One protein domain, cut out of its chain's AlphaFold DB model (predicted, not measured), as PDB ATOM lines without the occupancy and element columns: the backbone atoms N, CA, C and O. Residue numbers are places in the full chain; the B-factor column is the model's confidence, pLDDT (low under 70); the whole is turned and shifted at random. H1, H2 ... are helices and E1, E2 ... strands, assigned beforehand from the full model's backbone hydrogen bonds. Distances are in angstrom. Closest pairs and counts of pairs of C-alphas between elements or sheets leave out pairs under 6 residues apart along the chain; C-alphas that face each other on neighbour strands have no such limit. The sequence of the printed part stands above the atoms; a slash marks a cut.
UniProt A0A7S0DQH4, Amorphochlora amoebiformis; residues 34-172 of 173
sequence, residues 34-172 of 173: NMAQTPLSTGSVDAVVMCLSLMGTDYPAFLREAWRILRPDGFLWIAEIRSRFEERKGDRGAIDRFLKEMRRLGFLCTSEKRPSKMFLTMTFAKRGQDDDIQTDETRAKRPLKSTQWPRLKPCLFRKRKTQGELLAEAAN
ATOM      1  N   ASN A  34     170.122 155.454 155.248       90.44
ATOM      2  CA  ASN A  34     168.739 155.912 155.276       90.44
ATOM      3  C   ASN A  34     168.703 157.412 154.964       90.44
ATOM      4  O   ASN A  34     169.312 158.206 155.672       90.44
ATOM      5  N   MET A  35     167.967 157.827 153.933       91.19
ATOM      6  CA  MET A  35     167.858 159.246 153.575       91.19
ATOM      7  C   MET A  35     167.079 160.101 154.591       91.19
ATOM      8  O   MET A  35     167.020 161.311 154.424       91.19
ATOM      9  N   ALA A  36     166.484 159.508 155.635       91.50
ATOM     10  CA  ALA A  36     166.003 160.249 156.810       91.50
ATOM     11  C   ALA A  36     167.142 160.734 157.720       91.50
ATOM     12  O   ALA A  36     166.924 161.620 158.539       91.50
ATOM     13  N   GLN A  37     168.330 160.135 157.612       92.56
ATOM     14  CA  GLN A  37     169.494 160.449 158.433       92.56
ATOM     15  C   GLN A  37     170.767 160.160 157.633       92.56
ATOM     16  O   GLN A  37     171.351 159.076 157.690       92.56
ATOM     17  N   THR A  38     171.175 161.143 156.842       93.75
ATOM     18  CA  THR A  38     172.364 161.070 155.998       93.75
ATOM     19  C   THR A  38     173.625 161.391 156.808       93.75
ATOM     20  O   THR A  38     173.570 162.171 157.761       93.75
ATOM     21  N   PRO A  39     174.797 160.861 156.414       94.31
ATOM     22  CA  PRO A  39     176.075 161.183 157.051       94.31
ATOM     23  C   PRO A  39     176.617 162.574 156.665       94.31
ATOM     24  O   PRO A  39     177.776 162.880 156.928       94.31
ATOM     25  N   LEU A  40     175.818 163.413 155.996       94.38
ATOM     26  CA  LEU A  40     176.244 164.722 155.508       94.38
ATOM     27  C   LEU A  40     176.107 165.791 156.594       94.38
ATOM     28  O   LEU A  40     175.188 165.757 157.419       94.38
ATOM     29  N   SER A  41     176.994 166.782 156.581       94.88
ATOM     30  CA  SER A  41     176.899 167.929 157.484       94.88
ATOM     31  C   SER A  41     175.737 168.854 157.103       94.88
ATOM     32  O   SER A  41     175.239 168.853 155.975       94.88
ATOM     33  N   THR A  42     175.261 169.625 158.077       94.25
ATOM     34  CA  THR A  42     174.224 170.643 157.863       94.25
ATOM     35  C   THR A  42     174.730 171.701 156.885       94.25
ATOM     36  O   THR A  42     175.870 172.141 157.004       94.25
ATOM     37  N   GLY A  43     173.901 172.111 155.924       94.44
ATOM     38  CA  GLY A  43     174.268 173.153 154.959       94.44
ATOM     39  C   GLY A  43     175.400 172.785 153.991       94.44
ATOM     40  O   GLY A  43     176.060 173.676 153.467       94.44
ATOM     41  N   SER A  44     175.654 171.494 153.770       95.12
ATOM     42  CA  SER A  44     176.794 170.993 152.992       95.12
ATOM     43  C   SER A  44     176.541 170.803 151.499       95.12
ATOM     44  O   SER A  44     177.491 170.540 150.762       95.12
ATOM     45  N   VAL A  45     175.287 170.900 151.043       96.12
ATOM     46  CA  VAL A  45     174.933 170.693 149.631       96.12
ATOM     47  C   VAL A  45     174.159 171.870 149.047       96.12
ATOM     48  O   VAL A  45     173.332 172.489 149.719       96.12
ATOM     49  N   ASP A  46     174.407 172.148 147.767       95.88
ATOM     50  CA  ASP A  46     173.742 173.218 147.012       95.88
ATOM     51  C   ASP A  46     172.351 172.807 146.522       95.88
ATOM     52  O   ASP A  46     171.435 173.628 146.441       95.88
ATOM     53  N   ALA A  47     172.196 171.526 146.181       96.25
ATOM     54  CA  ALA A  47     170.961 170.976 145.656       96.25
ATOM     55  C   ALA A  47     170.713 169.550 146.157       96.25
ATOM     56  O   ALA A  47     171.640 168.759 146.334       96.25
ATOM     57  N   VAL A  48     169.439 169.208 146.336       96.94
ATOM     58  CA  VAL A  48     168.969 167.861 146.669       96.94
ATOM     59  C   VAL A  48     167.955 167.424 145.623       96.94
ATOM     60  O   VAL A  48     167.046 168.174 145.276       96.94
ATOM     61  N   VAL A  49     168.089 166.190 145.137       95.75
ATOM     62  CA  VAL A  49     167.176 165.607 144.148       95.75
ATOM     63  C   VAL A  49     166.524 164.356 144.725       95.75
ATOM     64  O   VAL A  49     167.191 163.371 145.023       95.75
ATOM     65  N   MET A  50     165.202 164.386 144.844       94.19
ATOM     66  CA  MET A  50     164.358 163.265 145.245       94.19
ATOM     67  C   MET A  50     163.564 162.781 144.035       94.19
ATOM     68  O   MET A  50     162.529 163.346 143.682       94.19
ATOM     69  N   CYS A  51     164.070 161.748 143.368       91.69
ATOM     70  CA  CYS A  51     163.452 161.180 142.174       91.69
ATOM     71  C   CYS A  51     162.833 159.820 142.499       91.69
ATOM     72  O   CYS A  51     163.553 158.856 142.748       91.69
ATOM     73  N   LEU A  52     161.498 159.755 142.498       89.06
ATOM     74  CA  LEU A  52     160.706 158.561 142.815       89.06
ATOM     75  C   LEU A  52     161.082 157.929 144.167       89.06
ATOM     76  O   LEU A  52     160.997 156.714 144.335       89.06
ATOM     77  N   SER A  53     161.532 158.743 145.122       85.62
ATOM     78  CA  SER A  53     162.100 158.279 146.389       85.62
ATOM     79  C   SER A  53     161.185 158.509 147.590       85.62
ATOM     80  O   SER A  53     161.390 157.874 148.622       85.62
ATOM     81  N   LEU A  54     160.112 159.305 147.481       86.44
ATOM     82  CA  LEU A  54     159.173 159.566 148.585       86.44
ATOM     83  C   LEU A  54     158.206 158.390 148.809       86.44
ATOM     84  O   LEU A  54     156.999 158.573 148.955       86.44
ATOM     85  N   MET A  55     158.690 157.151 148.737       73.81
ATOM     86  CA  MET A  55     157.879 155.930 148.817       73.81
ATOM     87  C   MET A  55     157.588 155.482 150.256       73.81
ATOM     88  O   MET A  55     156.669 154.692 150.466       73.81
ATOM     89  N   GLY A  56     158.348 155.975 151.237       71.50
ATOM     90  CA  GLY A  56     158.148 155.666 152.653       71.50
ATOM     91  C   GLY A  56     156.922 156.365 153.245       71.50
ATOM     92  O   GLY A  56     156.570 157.471 152.845       71.50
ATOM     93  N   THR A  57     156.292 155.739 154.238       71.56
ATOM     94  CA  THR A  57     155.232 156.366 155.046       71.56
ATOM     95  C   THR A  57     155.753 157.541 155.874       71.56
ATOM     96  O   THR A  57     154.995 158.464 156.153       71.56
ATOM     97  N   ASP A  58     157.049 157.535 156.198       81.19
ATOM     98  CA  ASP A  58     157.752 158.595 156.924       81.19
ATOM     99  C   ASP A  58     158.552 159.523 155.990       81.19
ATOM    100  O   ASP A  58     159.628 160.023 156.313       81.19
ATOM    101  N   TYR A  59     158.032 159.767 154.782       89.50
ATOM    102  CA  TYR A  59     158.681 160.680 153.847       89.50
ATOM    103  C   TYR A  59     158.904 162.116 154.368       89.50
ATOM    104  O   TYR A  59     159.843 162.762 153.894       89.50
ATOM    105  N   PRO A  60     158.129 162.650 155.339       91.19
ATOM    106  CA  PRO A  60     158.447 163.947 155.921       91.19
ATOM    107  C   PRO A  60     159.798 163.983 156.642       91.19
ATOM    108  O   PRO A  60     160.441 165.033 156.651       91.19
ATOM    109  N   ALA A  61     160.267 162.858 157.197       91.06
ATOM    110  CA  ALA A  61     161.613 162.768 157.755       91.06
ATOM    111  C   ALA A  61     162.681 162.975 156.668       91.06
ATOM    112  O   ALA A  61     163.641 163.711 156.888       91.06
ATOM    113  N   PHE A  62     162.470 162.427 155.466       93.44
ATOM    114  CA  PHE A  62     163.372 162.623 154.324       93.44
ATOM    115  C   PHE A  62     163.429 164.097 153.903       93.44
ATOM    116  O   PHE A  62     164.500 164.631 153.631       93.44
ATOM    117  N   LEU A  63     162.279 164.779 153.880       94.50
ATOM    118  CA  LEU A  63     162.197 166.202 153.533       94.50
ATOM    119  C   LEU A  63     162.888 167.086 154.575       94.50
ATOM    120  O   LEU A  63     163.564 168.050 154.216       94.50
ATOM    121  N   ARG A  64     162.747 166.759 155.865       93.44
ATOM    122  CA  ARG A  64     163.471 167.458 156.933       93.44
ATOM    123  C   ARG A  64     164.973 167.262 156.803       93.44
ATOM    124  O   ARG A  64     165.725 168.217 156.968       93.44
ATOM    125  N   GLU A  65     165.398 166.047 156.495       94.94
ATOM    126  CA  GLU A  65     166.809 165.756 156.306       94.94
ATOM    127  C   GLU A  65     167.382 166.501 155.097       94.94
ATOM    128  O   GLU A  65     168.439 167.117 155.206       94.94
ATOM    129  N   ALA A  66     166.633 166.574 153.990       95.44
ATOM    130  CA  ALA A  66     166.982 167.416 152.848       95.44
ATOM    131  C   ALA A  66     167.127 168.891 153.239       95.44
ATOM    132  O   ALA A  66     168.083 169.549 152.834       95.44
ATOM    133  N   TRP A  67     166.210 169.410 154.061       94.81
ATOM    134  CA  TRP A  67     166.310 170.773 154.577       94.81
ATOM    135  C   TRP A  67     167.568 170.976 155.427       94.81
ATOM    136  O   TRP A  67     168.225 172.006 155.294       94.81
ATOM    137  N   ARG A  68     167.930 170.005 156.277       95.31
ATOM    138  CA  ARG A  68     169.122 170.079 157.135       95.31
ATOM    139  C   ARG A  68     170.401 170.164 156.304       95.31
ATOM    140  O   ARG A  68     171.241 171.019 156.572       95.31
ATOM    141  N   ILE A  69     170.554 169.298 155.305       96.00
ATOM    142  CA  ILE A  69     171.786 169.228 154.506       96.00
ATOM    143  C   ILE A  69     171.898 170.356 153.477       96.00
ATOM    144  O   ILE A  69     173.012 170.728 153.124       96.00
ATOM    145  N   LEU A  70     170.783 170.931 153.016       95.75
ATOM    146  CA  LEU A  70     170.803 172.060 152.084       95.75
ATOM    147  C   LEU A  70     171.368 173.320 152.736       95.75
ATOM    148  O   LEU A  70     170.970 173.689 153.844       95.75
ATOM    149  N   ARG A  71     172.252 174.023 152.029       93.88
ATOM    150  CA  ARG A  71     172.665 175.384 152.405       93.88
ATOM    151  C   ARG A  71     171.505 176.389 152.244       93.88
ATOM    152  O   ARG A  71     170.542 176.075 151.533       93.88
ATOM    153  N   PRO A  72     171.559 177.569 152.891       90.50
ATOM    154  CA  PRO A  72     170.661 178.685 152.569       90.50
ATOM    155  C   PRO A  72     170.599 178.936 151.055       90.50
ATOM    156  O   PRO A  72     171.608 178.783 150.368       90.50
ATOM    157  N   ASP A  73     169.405 179.221 150.536       89.69
ATOM    158  CA  ASP A  73     169.130 179.428 149.102       89.69
ATOM    159  C   ASP A  73     169.431 178.223 148.191       89.69
ATOM    160  O   ASP A  73     169.418 178.320 146.962       89.69
ATOM    161  N   GLY A  74     169.667 177.048 148.782       94.75
ATOM    162  CA  GLY A  74     169.788 175.790 148.057       94.75
ATOM    163  C   GLY A  74     168.455 175.305 147.476       94.75
ATOM    164  O   GLY A  74     167.369 175.690 147.923       94.75
ATOM    165  N   PHE A  75     168.531 174.400 146.498       96.81
ATOM    166  CA  PHE A  75     167.356 173.899 145.779       96.81
ATOM    167  C   PHE A  75     167.017 172.447 146.110       96.81
ATOM    168  O   PHE A  75     167.872 171.567 146.122       96.81
ATOM    169  N   LEU A  76     165.730 172.167 146.293       97.56
ATOM    170  CA  LEU A  76     165.187 170.816 146.378       97.56
ATOM    171  C   LEU A  76     164.337 170.525 145.137       97.56
ATOM    172  O   LEU A  76     163.348 171.209 144.872       97.56
ATOM    173  N   TRP A  77     164.694 169.478 144.397       97.38
ATOM    174  CA  TRP A  77     163.926 168.959 143.267       97.38
ATOM    175  C   TRP A  77     163.234 167.661 143.644       97.38
ATOM    176  O   TRP A  77     163.878 166.704 144.061       97.38
ATOM    177  N   ILE A  78     161.919 167.617 143.454       95.94
ATOM    178  CA  ILE A  78     161.099 166.432 143.693       95.94
ATOM    179  C   ILE A  78     160.481 166.010 142.366       95.94
ATOM    180  O   ILE A  78     159.780 166.796 141.731       95.94
ATOM    181  N   ALA A  79     160.719 164.769 141.957       94.06
ATOM    182  CA  ALA A  79     160.072 164.147 140.809       94.06
ATOM    183  C   ALA A  79     159.306 162.911 141.283       94.06
ATOM    184  O   ALA A  79     159.906 161.933 141.722       94.06
ATOM    185  N   GLU A  80     157.979 162.950 141.197       92.12
ATOM    186  CA  GLU A  80     157.091 161.894 141.684       92.12
ATOM    187  C   GLU A  80     156.010 161.540 140.661       92.12
ATOM    188  O   GLU A  80     155.733 162.279 139.713       92.12
ATOM    189  N   ILE A  81     155.381 160.378 140.836       90.25
ATOM    190  CA  ILE A  81     154.261 159.970 139.981       90.25
ATOM    191  C   ILE A  81     153.005 160.743 140.390       90.25
ATOM    192  O   ILE A  81     152.609 160.740 141.556       90.25
ATOM    193  N   ARG A  82     152.323 161.340 139.410       88.38
ATOM    194  CA  ARG A  82     151.103 162.145 139.599       88.38
ATOM    195  C   ARG A  82     150.023 161.415 140.379       88.38
ATOM    196  O   ARG A  82     149.450 161.971 141.307       88.38
ATOM    197  N   SER A  83     149.789 160.147 140.054       87.44
ATOM    198  CA  SER A  83     148.764 159.332 140.712       87.44
ATOM    199  C   SER A  83     148.996 159.139 142.213       87.44
ATOM    200  O   SER A  83     148.085 158.684 142.896       87.44
ATOM    201  N   ARG A  84     150.186 159.460 142.742       86.31
ATOM    202  CA  ARG A  84     150.455 159.433 144.187       86.31
ATOM    203  C   ARG A  84     149.866 160.630 144.925       86.31
ATOM    204  O   ARG A  84     149.561 160.498 146.106       86.31
ATOM    205  N   PHE A  85     149.702 161.744 144.216       86.88
ATOM    206  CA  PHE A  85     149.171 163.012 144.711       86.88
ATOM    207  C   PHE A  85     147.739 163.303 144.235       86.88
ATOM    208  O   PHE A  85     147.109 164.216 144.748       86.88
ATOM    209  N   GLU A  86     147.214 162.557 143.265       83.44
ATOM    210  CA  GLU A  86     145.862 162.764 142.734       83.44
ATOM    211  C   GLU A  86     144.919 161.647 143.237       83.44
ATOM    212  O   GLU A  86     145.126 160.456 142.950       83.44
ATOM    213  N   GLU A  87     143.863 161.986 143.997       73.31
ATOM    214  CA  GLU A  87     142.821 161.004 144.331       73.31
ATOM    215  C   GLU A  87     141.992 160.640 143.100       73.31
ATOM    216  O   GLU A  87     141.794 159.455 142.814       73.31
ATOM    217  N   ARG A  88     141.602 161.674 142.349       74.56
ATOM    218  CA  ARG A  88     140.930 161.636 141.045       74.56
ATOM    219  C   ARG A  88     141.720 162.495 140.057       74.56
ATOM    220  O   ARG A  88     142.462 163.380 140.466       74.56
ATOM    221  N   LYS A  89     141.567 162.258 138.751       68.94
ATOM    222  CA  LYS A  89     142.285 163.028 137.720       68.94
ATOM    223  C   LYS A  89     141.998 164.525 137.884       68.94
ATOM    224  O   LYS A  89     140.849 164.936 137.771       68.94
ATOM    225  N   GLY A  90     143.043 165.318 138.117       70.75
ATOM    226  CA  GLY A  90     142.918 166.766 138.332       70.75
ATOM    227  C   GLY A  90     142.646 167.196 139.779       70.75
ATOM    228  O   GLY A  90     142.586 168.398 140.030       70.75
ATOM    229  N   ASP A  91     142.536 166.259 140.722       81.88
ATOM    230  CA  ASP A  91     142.504 166.572 142.150       81.88
ATOM    231  C   ASP A  91     143.824 167.223 142.589       81.88
ATOM    232  O   ASP A  91     144.914 166.719 142.320       81.88
ATOM    233  N   ARG A  92     143.712 168.362 143.271       84.25
ATOM    234  CA  ARG A  92     144.837 169.126 143.810       84.25
ATOM    235  C   ARG A  92     144.908 169.114 145.332       84.25
ATOM    236  O   ARG A  92     145.886 169.609 145.882       84.25
ATOM    237  N   GLY A  93     143.944 168.517 146.032       88.00
ATOM    238  CA  GLY A  93     143.849 168.618 147.486       88.00
ATOM    239  C   GLY A  93     145.062 168.046 148.226       88.00
ATOM    240  O   GLY A  93     145.483 168.589 149.248       88.00
ATOM    241  N   ALA A  94     145.665 166.958 147.736       89.00
ATOM    242  CA  ALA A  94     146.903 166.445 148.331       89.00
ATOM    243  C   ALA A  94     148.131 167.285 147.946       89.00
ATOM    244  O   ALA A  94     148.992 167.495 148.796       89.00
ATOM    245  N   ILE A  95     148.194 167.817 146.719       91.50
ATOM    246  CA  ILE A  95     149.260 168.736 146.289       91.50
ATOM    247  C   ILE A  95     149.251 169.998 147.155       91.50
ATOM    248  O   ILE A  95     150.276 170.361 147.721       91.50
ATOM    249  N   ASP A  96     148.093 170.624 147.341       91.62
ATOM    250  CA  ASP A  96     147.977 171.868 148.102       91.62
ATOM    251  C   ASP A  96     148.346 171.664 149.581       91.62
ATOM    252  O   ASP A  96     149.063 172.479 150.170       91.62
ATOM    253  N   ARG A  97     147.937 170.531 150.175       91.81
ATOM    254  CA  ARG A  97     148.382 170.122 151.519       91.81
ATOM    255  C   ARG A  97     149.892 169.902 151.571       91.81
ATOM    256  O   ARG A  97     150.538 170.392 152.494       91.81
ATOM    257  N   PHE A  98     150.463 169.225 150.574       92.81
ATOM    258  CA  PHE A  98     151.905 169.013 150.476       92.81
ATOM    259  C   PHE A  98     152.668 170.342 150.411       92.81
ATOM    260  O   PHE A  98     153.570 170.566 151.211       92.81
ATOM    261  N   LEU A  99     152.265 171.264 149.532       93.12
ATOM    262  CA  LEU A  99     152.884 172.584 149.389       93.12
ATOM    263  C   LEU A  99     152.780 173.417 150.677       93.12
ATOM    264  O   LEU A  99     153.726 174.118 151.042       93.12
ATOM    265  N   LYS A 100     151.653 173.323 151.397       92.00
ATOM    266  CA  LYS A 100     151.462 173.984 152.694       92.00
ATOM    267  C   LYS A 100     152.438 173.464 153.749       92.00
ATOM    268  O   LYS A 100     153.019 174.268 154.477       92.00
ATOM    269  N   GLU A 101     152.633 172.151 153.835       91.12
ATOM    270  CA  GLU A 101     153.589 171.553 154.774       91.12
ATOM    271  C   GLU A 101     155.047 171.812 154.364       91.12
ATOM    272  O   GLU A 101     155.865 172.141 155.220       91.12
ATOM    273  N   MET A 102     155.366 171.811 153.065       93.06
ATOM    274  CA  MET A 102     156.678 172.243 152.562       93.06
ATOM    275  C   MET A 102     156.995 173.684 152.978       93.06
ATOM    276  O   MET A 102     158.078 173.958 153.493       93.06
ATOM    277  N   ARG A 103     156.018 174.595 152.867       91.50
ATOM    278  CA  ARG A 103     156.160 175.977 153.350       91.50
ATOM    279  C   ARG A 103     156.396 176.045 154.856       91.50
ATOM    280  O   ARG A 103     157.222 176.831 155.306       91.50
ATOM    281  N   ARG A 104     155.706 175.214 155.644       88.44
ATOM    282  CA  ARG A 104     155.910 175.120 157.102       88.44
ATOM    283  C   ARG A 104     157.297 174.592 157.469       88.44
ATOM    284  O   ARG A 104     157.817 174.997 158.502       88.44
ATOM    285  N   LEU A 105     157.862 173.719 156.637       89.69
ATOM    286  CA  LEU A 105     159.205 173.166 156.800       89.69
ATOM    287  C   LEU A 105     160.317 174.166 156.431       89.69
ATOM    288  O   LEU A 105     161.461 173.947 156.804       89.69
ATOM    289  N   GLY A 106     159.991 175.264 155.740       91.00
ATOM    290  CA  GLY A 106     160.963 176.281 155.314       91.00
ATOM    291  C   GLY A 106     161.340 176.213 153.830       91.00
ATOM    292  O   GLY A 106     162.354 176.779 153.426       91.00
ATOM    293  N   PHE A 107     160.533 175.531 153.014       94.06
ATOM    294  CA  PHE A 107     160.691 175.472 151.565       94.06
ATOM    295  C   PHE A 107     159.668 176.347 150.843       94.06
ATOM    296  O   PHE A 107     158.465 176.264 151.095       94.06
ATOM    297  N   LEU A 108     160.120 177.137 149.874       93.50
ATOM    298  CA  LEU A 108     159.256 177.891 148.973       93.50
ATOM    299  C   LEU A 108     159.176 177.183 147.621       93.50
ATOM    300  O   LEU A 108     160.198 176.982 146.977       93.50
ATOM    301  N   CYS A 109     157.972 176.817 147.179       94.94
ATOM    302  CA  CYS A 109     157.781 176.260 145.839       94.94
ATOM    303  C   CYS A 109     158.019 177.349 144.789       94.94
ATOM    304  O   CYS A 109     157.302 178.349 144.778       94.94
ATOM    305  N   THR A 110     159.008 177.149 143.921       95.06
ATOM    306  CA  THR A 110     159.340 178.071 142.824       95.06
ATOM    307  C   THR A 110     158.807 177.582 141.481       95.06
ATOM    308  O   THR A 110     158.607 178.376 140.568       95.06
ATOM    309  N   SER A 111     158.555 176.278 141.339       95.44
ATOM    310  CA  SER A 111     158.022 175.701 140.107       95.44
ATOM    311  C   SER A 111     157.287 174.394 140.385       95.44
ATOM    312  O   SER A 111     157.853 173.475 140.968       95.44
ATOM    313  N   GLU A 112     156.070 174.263 139.859       94.56
ATOM    314  CA  GLU A 112     155.334 173.002 139.736       94.56
ATOM    315  C   GLU A 112     155.081 172.737 138.248       94.56
ATOM    316  O   GLU A 112     154.479 173.554 137.554       94.56
ATOM    317  N   LYS A 113     155.548 171.596 137.735       92.88
ATOM    318  CA  LYS A 113     155.428 171.220 136.320       92.88
ATOM    319  C   LYS A 113     154.938 169.787 136.166       92.88
ATOM    320  O   LYS A 113     155.156 168.926 137.018       92.88
ATOM    321  N   ARG A 114     154.294 169.527 135.030       91.06
ATOM    322  CA  ARG A 114     153.794 168.208 134.626       91.06
ATOM    323  C   ARG A 114     154.427 167.845 133.286       91.06
ATOM    324  O   ARG A 114     153.791 168.045 132.254       91.06
ATOM    325  N   PRO A 115     155.682 167.358 133.276       85.81
ATOM    326  CA  PRO A 115     156.393 167.084 132.028       85.81
ATOM    327  C   PRO A 115     155.747 165.953 131.216       85.81
ATOM    328  O   PRO A 115     155.984 165.839 130.019       85.81
ATOM    329  N   SER A 116     154.927 165.105 131.844       87.56
ATOM    330  CA  SER A 116     154.180 164.061 131.147       87.56
ATOM    331  C   SER A 116     152.832 163.773 131.809       87.56
ATOM    332  O   SER A 116     152.488 164.300 132.873       87.56
ATOM    333  N   LYS A 117     152.061 162.862 131.203       83.75
ATOM    334  CA  LYS A 117     150.821 162.332 131.793       83.75
ATOM    335  C   LYS A 117     151.059 161.611 133.129       83.75
ATOM    336  O   LYS A 117     150.120 161.496 133.907       83.75
ATOM    337  N   MET A 118     152.281 161.142 133.395       84.88
ATOM    338  CA  MET A 118     152.600 160.310 134.560       84.88
ATOM    339  C   MET A 118     153.371 161.045 135.654       84.88
ATOM    340  O   MET A 118     153.216 160.690 136.818       84.88
ATOM    341  N   PHE A 119     154.183 162.049 135.315       89.75
ATOM    342  CA  PHE A 119     155.121 162.661 136.261       89.75
ATOM    343  C   PHE A 119     154.712 164.069 136.689       89.75
ATOM    344  O   PHE A 119     154.205 164.863 135.894       89.75
ATOM    345  N   LEU A 120     154.950 164.347 137.966       91.81
ATOM    346  CA  LEU A 120     154.859 165.638 138.626       91.81
ATOM    347  C   LEU A 120     156.266 166.014 139.076       91.81
ATOM    348  O   LEU A 120     156.931 165.229 139.752       91.81
ATOM    349  N   THR A 121     156.714 167.205 138.707       94.81
ATOM    350  CA  THR A 121     158.005 167.740 139.137       94.81
ATOM    351  C   THR A 121     157.786 169.039 139.885       94.81
ATOM    352  O   THR A 121     157.129 169.942 139.366       94.81
ATOM    353  N   MET A 122     158.354 169.146 141.077       96.00
ATOM    354  CA  MET A 122     158.305 170.339 141.910       96.00
ATOM    355  C   MET A 122     159.723 170.789 142.245       96.00
ATOM    356  O   MET A 122     160.600 169.971 142.518       96.00
ATOM    357  N   THR A 123     159.952 172.095 142.212       97.12
ATOM    358  CA  THR A 123     161.197 172.729 142.641       97.12
ATOM    359  C   THR A 123     160.901 173.639 143.810       97.12
ATOM    360  O   THR A 123     159.956 174.429 143.770       97.12
ATOM    361  N   PHE A 124     161.728 173.525 144.838       97.06
ATOM    362  CA  PHE A 124     161.652 174.341 146.029       97.06
ATOM    363  C   PHE A 124     162.990 175.023 146.280       97.06
ATOM    364  O   PHE A 124     164.035 174.404 146.104       97.06
ATOM    365  N   ALA A 125     162.950 176.271 146.726       95.69
ATOM    366  CA  ALA A 125     164.094 176.951 147.316       95.69
ATOM    367  C   ALA A 125     164.017 176.823 148.841       95.69
ATOM    368  O   ALA A 125     162.939 176.987 149.428       95.69
ATOM    369  N   LYS A 126     165.138 176.511 149.492       93.88
ATOM    370  CA  LYS A 126     165.272 176.648 150.943       93.88
ATOM    371  C   LYS A 126     165.408 178.135 151.249       93.88
ATOM    372  O   LYS A 126     166.322 178.765 150.735       93.88
ATOM    373  N   ARG A 127     164.513 178.687 152.070       81.62
ATOM    374  CA  ARG A 127     164.625 180.096 152.467       81.62
ATOM    375  C   ARG A 127     165.912 180.342 153.251       81.62
ATOM    376  O   ARG A 127     166.249 179.541 154.129       81.62
ATOM    377  N   GLY A 128     166.596 181.437 152.925       63.59
ATOM    378  CA  GLY A 128     167.640 182.012 153.760       63.59
ATOM    379  C   GLY A 128     167.098 182.385 155.139       63.59
ATOM    380  O   GLY A 128     165.900 182.600 155.322       63.59
ATOM    381  N   GLN A 129     167.987 182.411 156.128       53.53
ATOM    382  CA  GLN A 129     167.651 182.732 157.518       53.53
ATOM    383  C   GLN A 129     167.212 184.205 157.692       53.53
ATOM    384  O   GLN A 129     166.627 184.537 158.716       53.53
ATOM    385  N   ASP A 130     167.424 185.040 156.665       45.69
ATOM    386  CA  ASP A 130     167.204 186.493 156.674       45.69
ATOM    387  C   ASP A 130     165.850 186.945 156.078       45.69
ATOM    388  O   ASP A 130     165.516 188.127 156.121       45.69
ATOM    389  N   ASP A 131     165.035 186.026 155.542       48.16
ATOM    390  CA  ASP A 131     163.691 186.347 155.039       48.16
ATOM    391  C   ASP A 131     162.696 186.462 156.208       48.16
ATOM    392  O   ASP A 131     162.226 185.444 156.718       48.16
ATOM    393  N   ASP A 132     162.365 187.705 156.569       42.31
ATOM    394  CA  ASP A 132     161.407 188.263 157.549       42.31
ATOM    395  C   ASP A 132     160.116 187.453 157.858       42.31
ATOM    396  O   ASP A 132     158.971 187.868 157.668       42.31
ATOM    397  N   ILE A 133     160.298 186.235 158.355       47.28
ATOM    398  CA  ILE A 133     159.343 185.424 159.096       47.28
ATOM    399  C   ILE A 133     160.190 184.795 160.183       47.28
ATOM    400  O   ILE A 133     160.921 183.864 159.860       47.28
ATOM    401  N   GLN A 134     160.079 185.291 161.424       43.25
ATOM    402  CA  GLN A 134     160.602 184.674 162.653       43.25
ATOM    403  C   GLN A 134     161.022 183.219 162.410       43.25
ATOM    404  O   GLN A 134     160.180 182.309 162.409       43.25
ATOM    405  N   THR A 135     162.306 183.007 162.102       43.56
ATOM    406  CA  THR A 135     162.871 181.676 161.911       43.56
ATOM    407  C   THR A 135     162.981 181.071 163.290       43.56
ATOM    408  O   THR A 135     164.023 181.073 163.935       43.56
ATOM    409  N   ASP A 136     161.844 180.604 163.773       43.16
ATOM    410  CA  ASP A 136     161.742 179.798 164.960       43.16
ATOM    411  C   ASP A 136     162.537 178.526 164.619       43.16
ATOM    412  O   ASP A 136     162.038 177.631 163.932       43.16
ATOM    413  N   GLU A 137     163.794 178.421 165.059       47.34
ATOM    414  CA  GLU A 137     164.531 177.146 165.081       47.34
ATOM    415  C   GLU A 137     163.681 176.037 165.743       47.34
ATOM    416  O   GLU A 137     163.794 174.841 165.463       47.34
ATOM    417  N   THR A 138     162.740 176.472 166.574       45.81
ATOM    418  CA  THR A 138     161.615 175.780 167.192       45.81
ATOM    419  C   THR A 138     160.663 175.099 166.193       45.81
ATOM    420  O   THR A 138     160.084 174.064 166.523       45.81
ATOM    421  N   ARG A 139     160.505 175.587 164.951       51.62
ATOM    422  CA  ARG A 139     159.572 175.047 163.936       51.62
ATOM    423  C   ARG A 139     160.131 173.844 163.178       51.62
ATOM    424  O   ARG A 139     159.384 172.894 162.952       51.62
ATOM    425  N   ALA A 140     161.427 173.824 162.862       50.00
ATOM    426  CA  ALA A 140     162.093 172.633 162.314       50.00
ATOM    427  C   ALA A 140     162.163 171.494 163.353       50.00
ATOM    428  O   ALA A 140     162.085 170.316 162.993       50.00
ATOM    429  N   LYS A 141     162.219 171.861 164.646       51.66
ATOM    430  CA  LYS A 141     162.133 170.961 165.807       51.66
ATOM    431  C   LYS A 141     160.697 170.568 166.188       51.66
ATOM    432  O   LYS A 141     160.531 169.686 167.033       51.66
ATOM    433  N   ARG A 142     159.650 171.155 165.580       58.31
ATOM    434  CA  ARG A 142     158.265 170.757 165.884       58.31
ATOM    435  C   ARG A 142     158.068 169.270 165.569       58.31
ATOM    436  O   ARG A 142     158.467 168.795 164.496       58.31
ATOM    437  N   PRO A 143     157.429 168.516 166.478       55.00
ATOM    438  CA  PRO A 143     157.184 167.100 166.261       55.00
ATOM    439  C   PRO A 143     156.315 166.901 165.010       55.00
ATOM    440  O   PRO A 143     155.296 167.584 164.842       55.00
ATOM    441  N   LEU A 144     156.683 165.920 164.164       58.41
ATOM    442  CA  LEU A 144     155.904 165.511 162.973       58.41
ATOM    443  C   LEU A 144     154.433 165.251 163.325       58.41
ATOM    444  O   LEU A 144     153.553 165.424 162.491       58.41
ATOM    445  N   LYS A 145     154.149 164.883 164.578       52.31
ATOM    446  CA  LYS A 145     152.803 164.593 165.087       52.31
ATOM    447  C   LYS A 145     151.797 165.747 164.928       52.31
ATOM    448  O   LYS A 145     150.604 165.488 164.956       52.31
ATOM    449  N   SER A 146     152.245 166.993 164.738       57.50
ATOM    450  CA  SER A 146     151.358 168.158 164.526       57.50
ATOM    451  C   SER A 146     151.070 168.485 163.051       57.50
ATOM    452  O   SER A 146     150.311 169.408 162.752       57.50
ATOM    453  N   THR A 147     151.688 167.757 162.118       67.56
ATOM    454  CA  THR A 147     151.664 168.075 160.681       67.56
ATOM    455  C   THR A 147     150.630 167.240 159.926       67.56
ATOM    456  O   THR A 147     150.445 166.059 160.206       67.56
ATOM    457  N   GLN A 148     149.942 167.853 158.957       81.19
ATOM    458  CA  GLN A 148     148.895 167.204 158.154       81.19
ATOM    459  C   GLN A 148     149.443 166.785 156.785       81.19
ATOM    460  O   GLN A 148     148.893 167.144 155.739       81.19
ATOM    461  N   TRP A 149     150.559 166.051 156.784       87.31
ATOM    462  CA  TRP A 149     151.147 165.542 155.546       87.31
ATOM    463  C   TRP A 149     150.149 164.638 154.809       87.31
ATOM    464  O   TRP A 149     149.549 163.751 155.426       87.31
ATOM    465  N   PRO A 150     149.946 164.837 153.495       88.19
ATOM    466  CA  PRO A 150     149.072 163.966 152.726       88.19
ATOM    467  C   PRO A 150     149.658 162.555 152.655       88.19
ATOM    468  O   PRO A 150     150.828 162.359 152.344       88.19
ATOM    469  N   ARG A 151     148.833 161.531 152.876       86.25
ATOM    470  CA  ARG A 151     149.269 160.157 152.612       86.25
ATOM    471  C   ARG A 151     149.413 159.955 151.107       86.25
ATOM    472  O   ARG A 151     148.424 159.988 150.380       86.25
ATOM    473  N   LEU A 152     150.641 159.729 150.650       83.44
ATOM    474  CA  LEU A 152     150.911 159.422 149.250       83.44
ATOM    475  C   LEU A 152     150.477 157.991 148.941       83.44
ATOM    476  O   LEU A 152     150.832 157.058 149.665       83.44
ATOM    477  N   LYS A 153     149.749 157.799 147.836       82.62
ATOM    478  CA  LYS A 153     149.374 156.448 147.396       82.62
ATOM    479  C   LYS A 153     150.628 155.629 147.047       82.62
ATOM    480  O   LYS A 153     151.639 156.207 146.616       82.62
ATOM    481  N   PRO A 154     150.590 154.291 147.194       79.56
ATOM    482  CA  PRO A 154     151.678 153.441 146.732       79.56
ATOM    483  C   PRO A 154     151.884 153.606 145.224       79.56
ATOM    484  O   PRO A 154     150.943 153.798 144.450       79.56
ATOM    485  N   CYS A 155     153.141 153.515 144.802       70.38
ATOM    486  CA  CYS A 155     153.504 153.496 143.396       70.38
ATOM    487  C   CYS A 155     153.142 152.129 142.790       70.38
ATOM    488  O   CYS A 155     153.957 151.209 142.771       70.38
ATOM    489  N   LEU A 156     151.911 151.984 142.295       68.56
ATOM    490  CA  LEU A 156     151.490 150.786 141.569       68.56
ATOM    491  C   LEU A 156     151.957 150.886 140.114       68.56
ATOM    492  O   LEU A 156     151.296 151.492 139.272       68.56
ATOM    493  N   PHE A 157     153.107 150.285 139.811       59.41
ATOM    494  CA  PHE A 157     153.514 150.089 138.423       59.41
ATOM    495  C   PHE A 157     152.593 149.052 137.780       59.41
ATOM    496  O   PHE A 157     152.675 147.860 138.078       59.41
ATOM    497  N   ARG A 158     151.721 149.492 136.868       60.12
ATOM    498  CA  ARG A 158     151.070 148.559 135.945       60.12
ATOM    499  C   ARG A 158     152.148 147.985 135.029       60.12
ATOM    500  O   ARG A 158     152.922 148.745 134.443       60.12
ATOM    501  N   LYS A 159     152.206 146.652 134.910       51.34
ATOM    502  CA  LYS A 159     153.009 146.006 133.864       51.34
ATOM    503  C   LYS A 159     152.620 146.638 132.528       51.34
ATOM    504  O   LYS A 159     151.434 146.805 132.243       51.34
ATOM    505  N   ARG A 160     153.620 147.018 131.729       54.50
ATOM    506  CA  ARG A 160     153.371 147.357 130.328       54.50
ATOM    507  C   ARG A 160     152.822 146.093 129.680       54.50
ATOM    508  O   ARG A 160     153.514 145.078 129.708       54.50
ATOM    509  N   LYS A 161     151.592 146.165 129.168       55.12
ATOM    510  CA  LYS A 161     151.052 145.105 128.322       55.12
ATOM    511  C   LYS A 161     152.004 144.949 127.142       55.12
ATOM    512  O   LYS A 161     152.428 145.942 126.545       55.12
ATOM    513  N   THR A 162     152.409 143.720 126.878       64.56
ATOM    514  CA  THR A 162     153.150 143.372 125.672       64.56
ATOM    515  C   THR A 162     152.290 143.688 124.450       64.56
ATOM    516  O   THR A 162     151.065 143.771 124.534       64.56
ATOM    517  N   GLN A 163     152.923 143.877 123.294       62.25
ATOM    518  CA  GLN A 163     152.195 144.166 122.059       62.25
ATOM    519  C   GLN A 163     151.173 143.062 121.722       62.25
ATOM    520  O   GLN A 163     150.094 143.371 121.233       62.25
ATOM    521  N   GLY A 164     151.458 141.805 122.088       67.94
ATOM    522  CA  GLY A 164     150.508 140.694 121.971       67.94
ATOM    523  C   GLY A 164     149.281 140.824 122.882       67.94
ATOM    524  O   GLY A 164     148.167 140.580 122.437       67.94
ATOM    525  N   GLU A 165     149.450 141.279 124.127       70.50
ATOM    526  CA  GLU A 165     148.333 141.491 125.065       70.50
ATOM    527  C   GLU A 165     147.437 142.674 124.660       70.50
ATOM    528  O   GLU A 165     146.238 142.648 124.920       70.50
ATOM    529  N   LEU A 166     147.998 143.701 124.013       68.44
ATOM    530  CA  LEU A 166     147.225 144.829 123.478       68.44
ATOM    531  C   LEU A 166     146.393 144.426 122.254       68.44
ATOM    532  O   LEU A 166     145.249 144.852 122.130       68.44
ATOM    533  N   LEU A 167     146.952 143.589 121.373       66.38
ATOM    534  CA  LEU A 167     146.238 143.068 120.205       66.38
ATOM    535  C   LEU A 167     145.120 142.095 120.607       66.38
ATOM    536  O   LEU A 167     144.036 142.158 120.039       66.38
ATOM    537  N   ALA A 168     145.345 141.254 121.621       66.06
ATOM    538  CA  ALA A 168     144.327 140.336 122.136       66.06
ATOM    539  C   ALA A 168     143.138 141.060 122.796       66.06
ATOM    540  O   ALA A 168     142.003 140.607 122.697       66.06
ATOM    541  N   GLU A 169     143.378 142.194 123.456       74.44
ATOM    542  CA  GLU A 169     142.313 143.004 124.059       74.44
ATOM    543  C   GLU A 169     141.522 143.798 123.010       74.44
ATOM    544  O   GLU A 169     140.310 143.932 123.138       74.44
ATOM    545  N   ALA A 170     142.183 144.267 121.945       66.06
ATOM    546  CA  ALA A 170     141.522 144.917 120.814       66.06
ATOM    547  C   ALA A 170     140.701 143.943 119.948       66.06
ATOM    548  O   ALA A 170     139.782 144.376 119.266       66.06
ATOM    549  N   ALA A 171     141.021 142.644 119.976       64.31
ATOM    550  CA  ALA A 171     140.298 141.606 119.240       64.31
ATOM    551  C   ALA A 171     139.039 141.085 119.964       64.31
ATOM    552  O   ALA A 171     138.246 140.370 119.360       64.31
ATOM    553  N   ASN A 172     138.855 141.432 121.243       59.62
ATOM    554  CA  ASN A 172     137.708 141.023 122.064       59.62
ATOM    555  C   ASN A 172     136.642 142.131 122.210       59.62
ATOM    556  O   ASN A 172     135.795 142.040 123.103       59.62
TER     557      ASN A 172
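This is residues 34 to 172 of the 173 residues of a protein of Amorphochlora amoebiformis (UniProt A0A7S0DQH4). A twisted sheet of four strands has two helices, H1 and H2, side by side over one face, with no named helix over its other face. After the short helix H3, the long stretch of residues 141 to 162, with no named element, first runs back along this body and then leaves it towards H4; residues 162 to 168, of which 163 to 168 belong to H4, stick out, and the far end of this stretch with H4 makes much of the length. The printed part has 139 residues, with named elements in the order E1, H1, E2, H2, E3, E4, H3, H4; the class is mixed, helices and strands. The sheet is mixed, in the order E1, E2, E4, E3. The whole is loose, with a radius of gyration of the C-alphas of 17.9 A and spans of 64 by 30 by 26 A.

In the sheet, E1 is residues 45 to 51, 16.7 A long, beginning at C-alpha 45 at (174.933, 170.693, 149.631). E2, residues 70 to 81, measures 23.8 A and bends by 115 degrees at residue 73. E4, residues 119 to 126, measures 22.7 A, and E3, residues 107 to 113, 16.7 A. H1 is residues 59 to 69, 15.7 A, and H2 is residues 93 to 105, 18.5 A. H3 is residues 137 to 140, 5.8 A. H4, residues 163 to 170, 10.8 A, ends with C-alpha 170 at (141.522, 144.917, 120.814).

E1 and E2 are parallel, with N 48 and O 75 2.8 A apart, within hydrogen-bond range. E2 and E4 are antiparallel, with N 78 and O 122 at 2.9 A. E4 and E3 are antiparallel and form a hairpin, with N 123 and O 111 at 2.8 A. H1 and H2 are on the same face, two layers with the sheet, each at a height over the sheet of 9.5 A. H1 is over E2 and runs along the strands, at 17 degrees to E2 on the local plane; its closest C-alphas to E2 are those of Ala 66 and Leu 76, 7.5 A apart. H2 is over E4 and E3, at 10 degrees to E3 on the local plane, along the strands; its closest C-alphas to E3 are those of Leu 99 and Cys 109, 7.1 A apart. E1, H1, E2 make a strand-helix-strand unit, two parallel neighbour strands with a helix between them in the chain; E2, H2, E3 make a split one, with E4 between its strands. Both crossovers are right-handed. H1 and H2 are close but not clearly touching, the closest C-alphas, those of Arg 64 and Leu 105, being 7.1 A apart; they run the same way at a shallow tilt of 34 degrees, only just short of steep. H3 only just touches H2, with 3 pairs of C-alphas within 8 A, made by residues 104 to 105 of H2 alone; the closest are those of Leu 105 and Ala 140, 6.2 A. H4 is apart from H1, H2 and H3. In H1, H2 and H4 every O i to N i+4 pair is within hydrogen-bond range; H3 is too short for such a pair.

The C-alphas farthest apart, those of Gln 134 and Ala 171, are 64.4 A apart. The printed part has no cut. The links from E2 to H2 and from H3 to H4 are long. The mean pLDDT of the printed part is 81.1; 36 residues are under 70, among them 128 to 147 and 156 to 164.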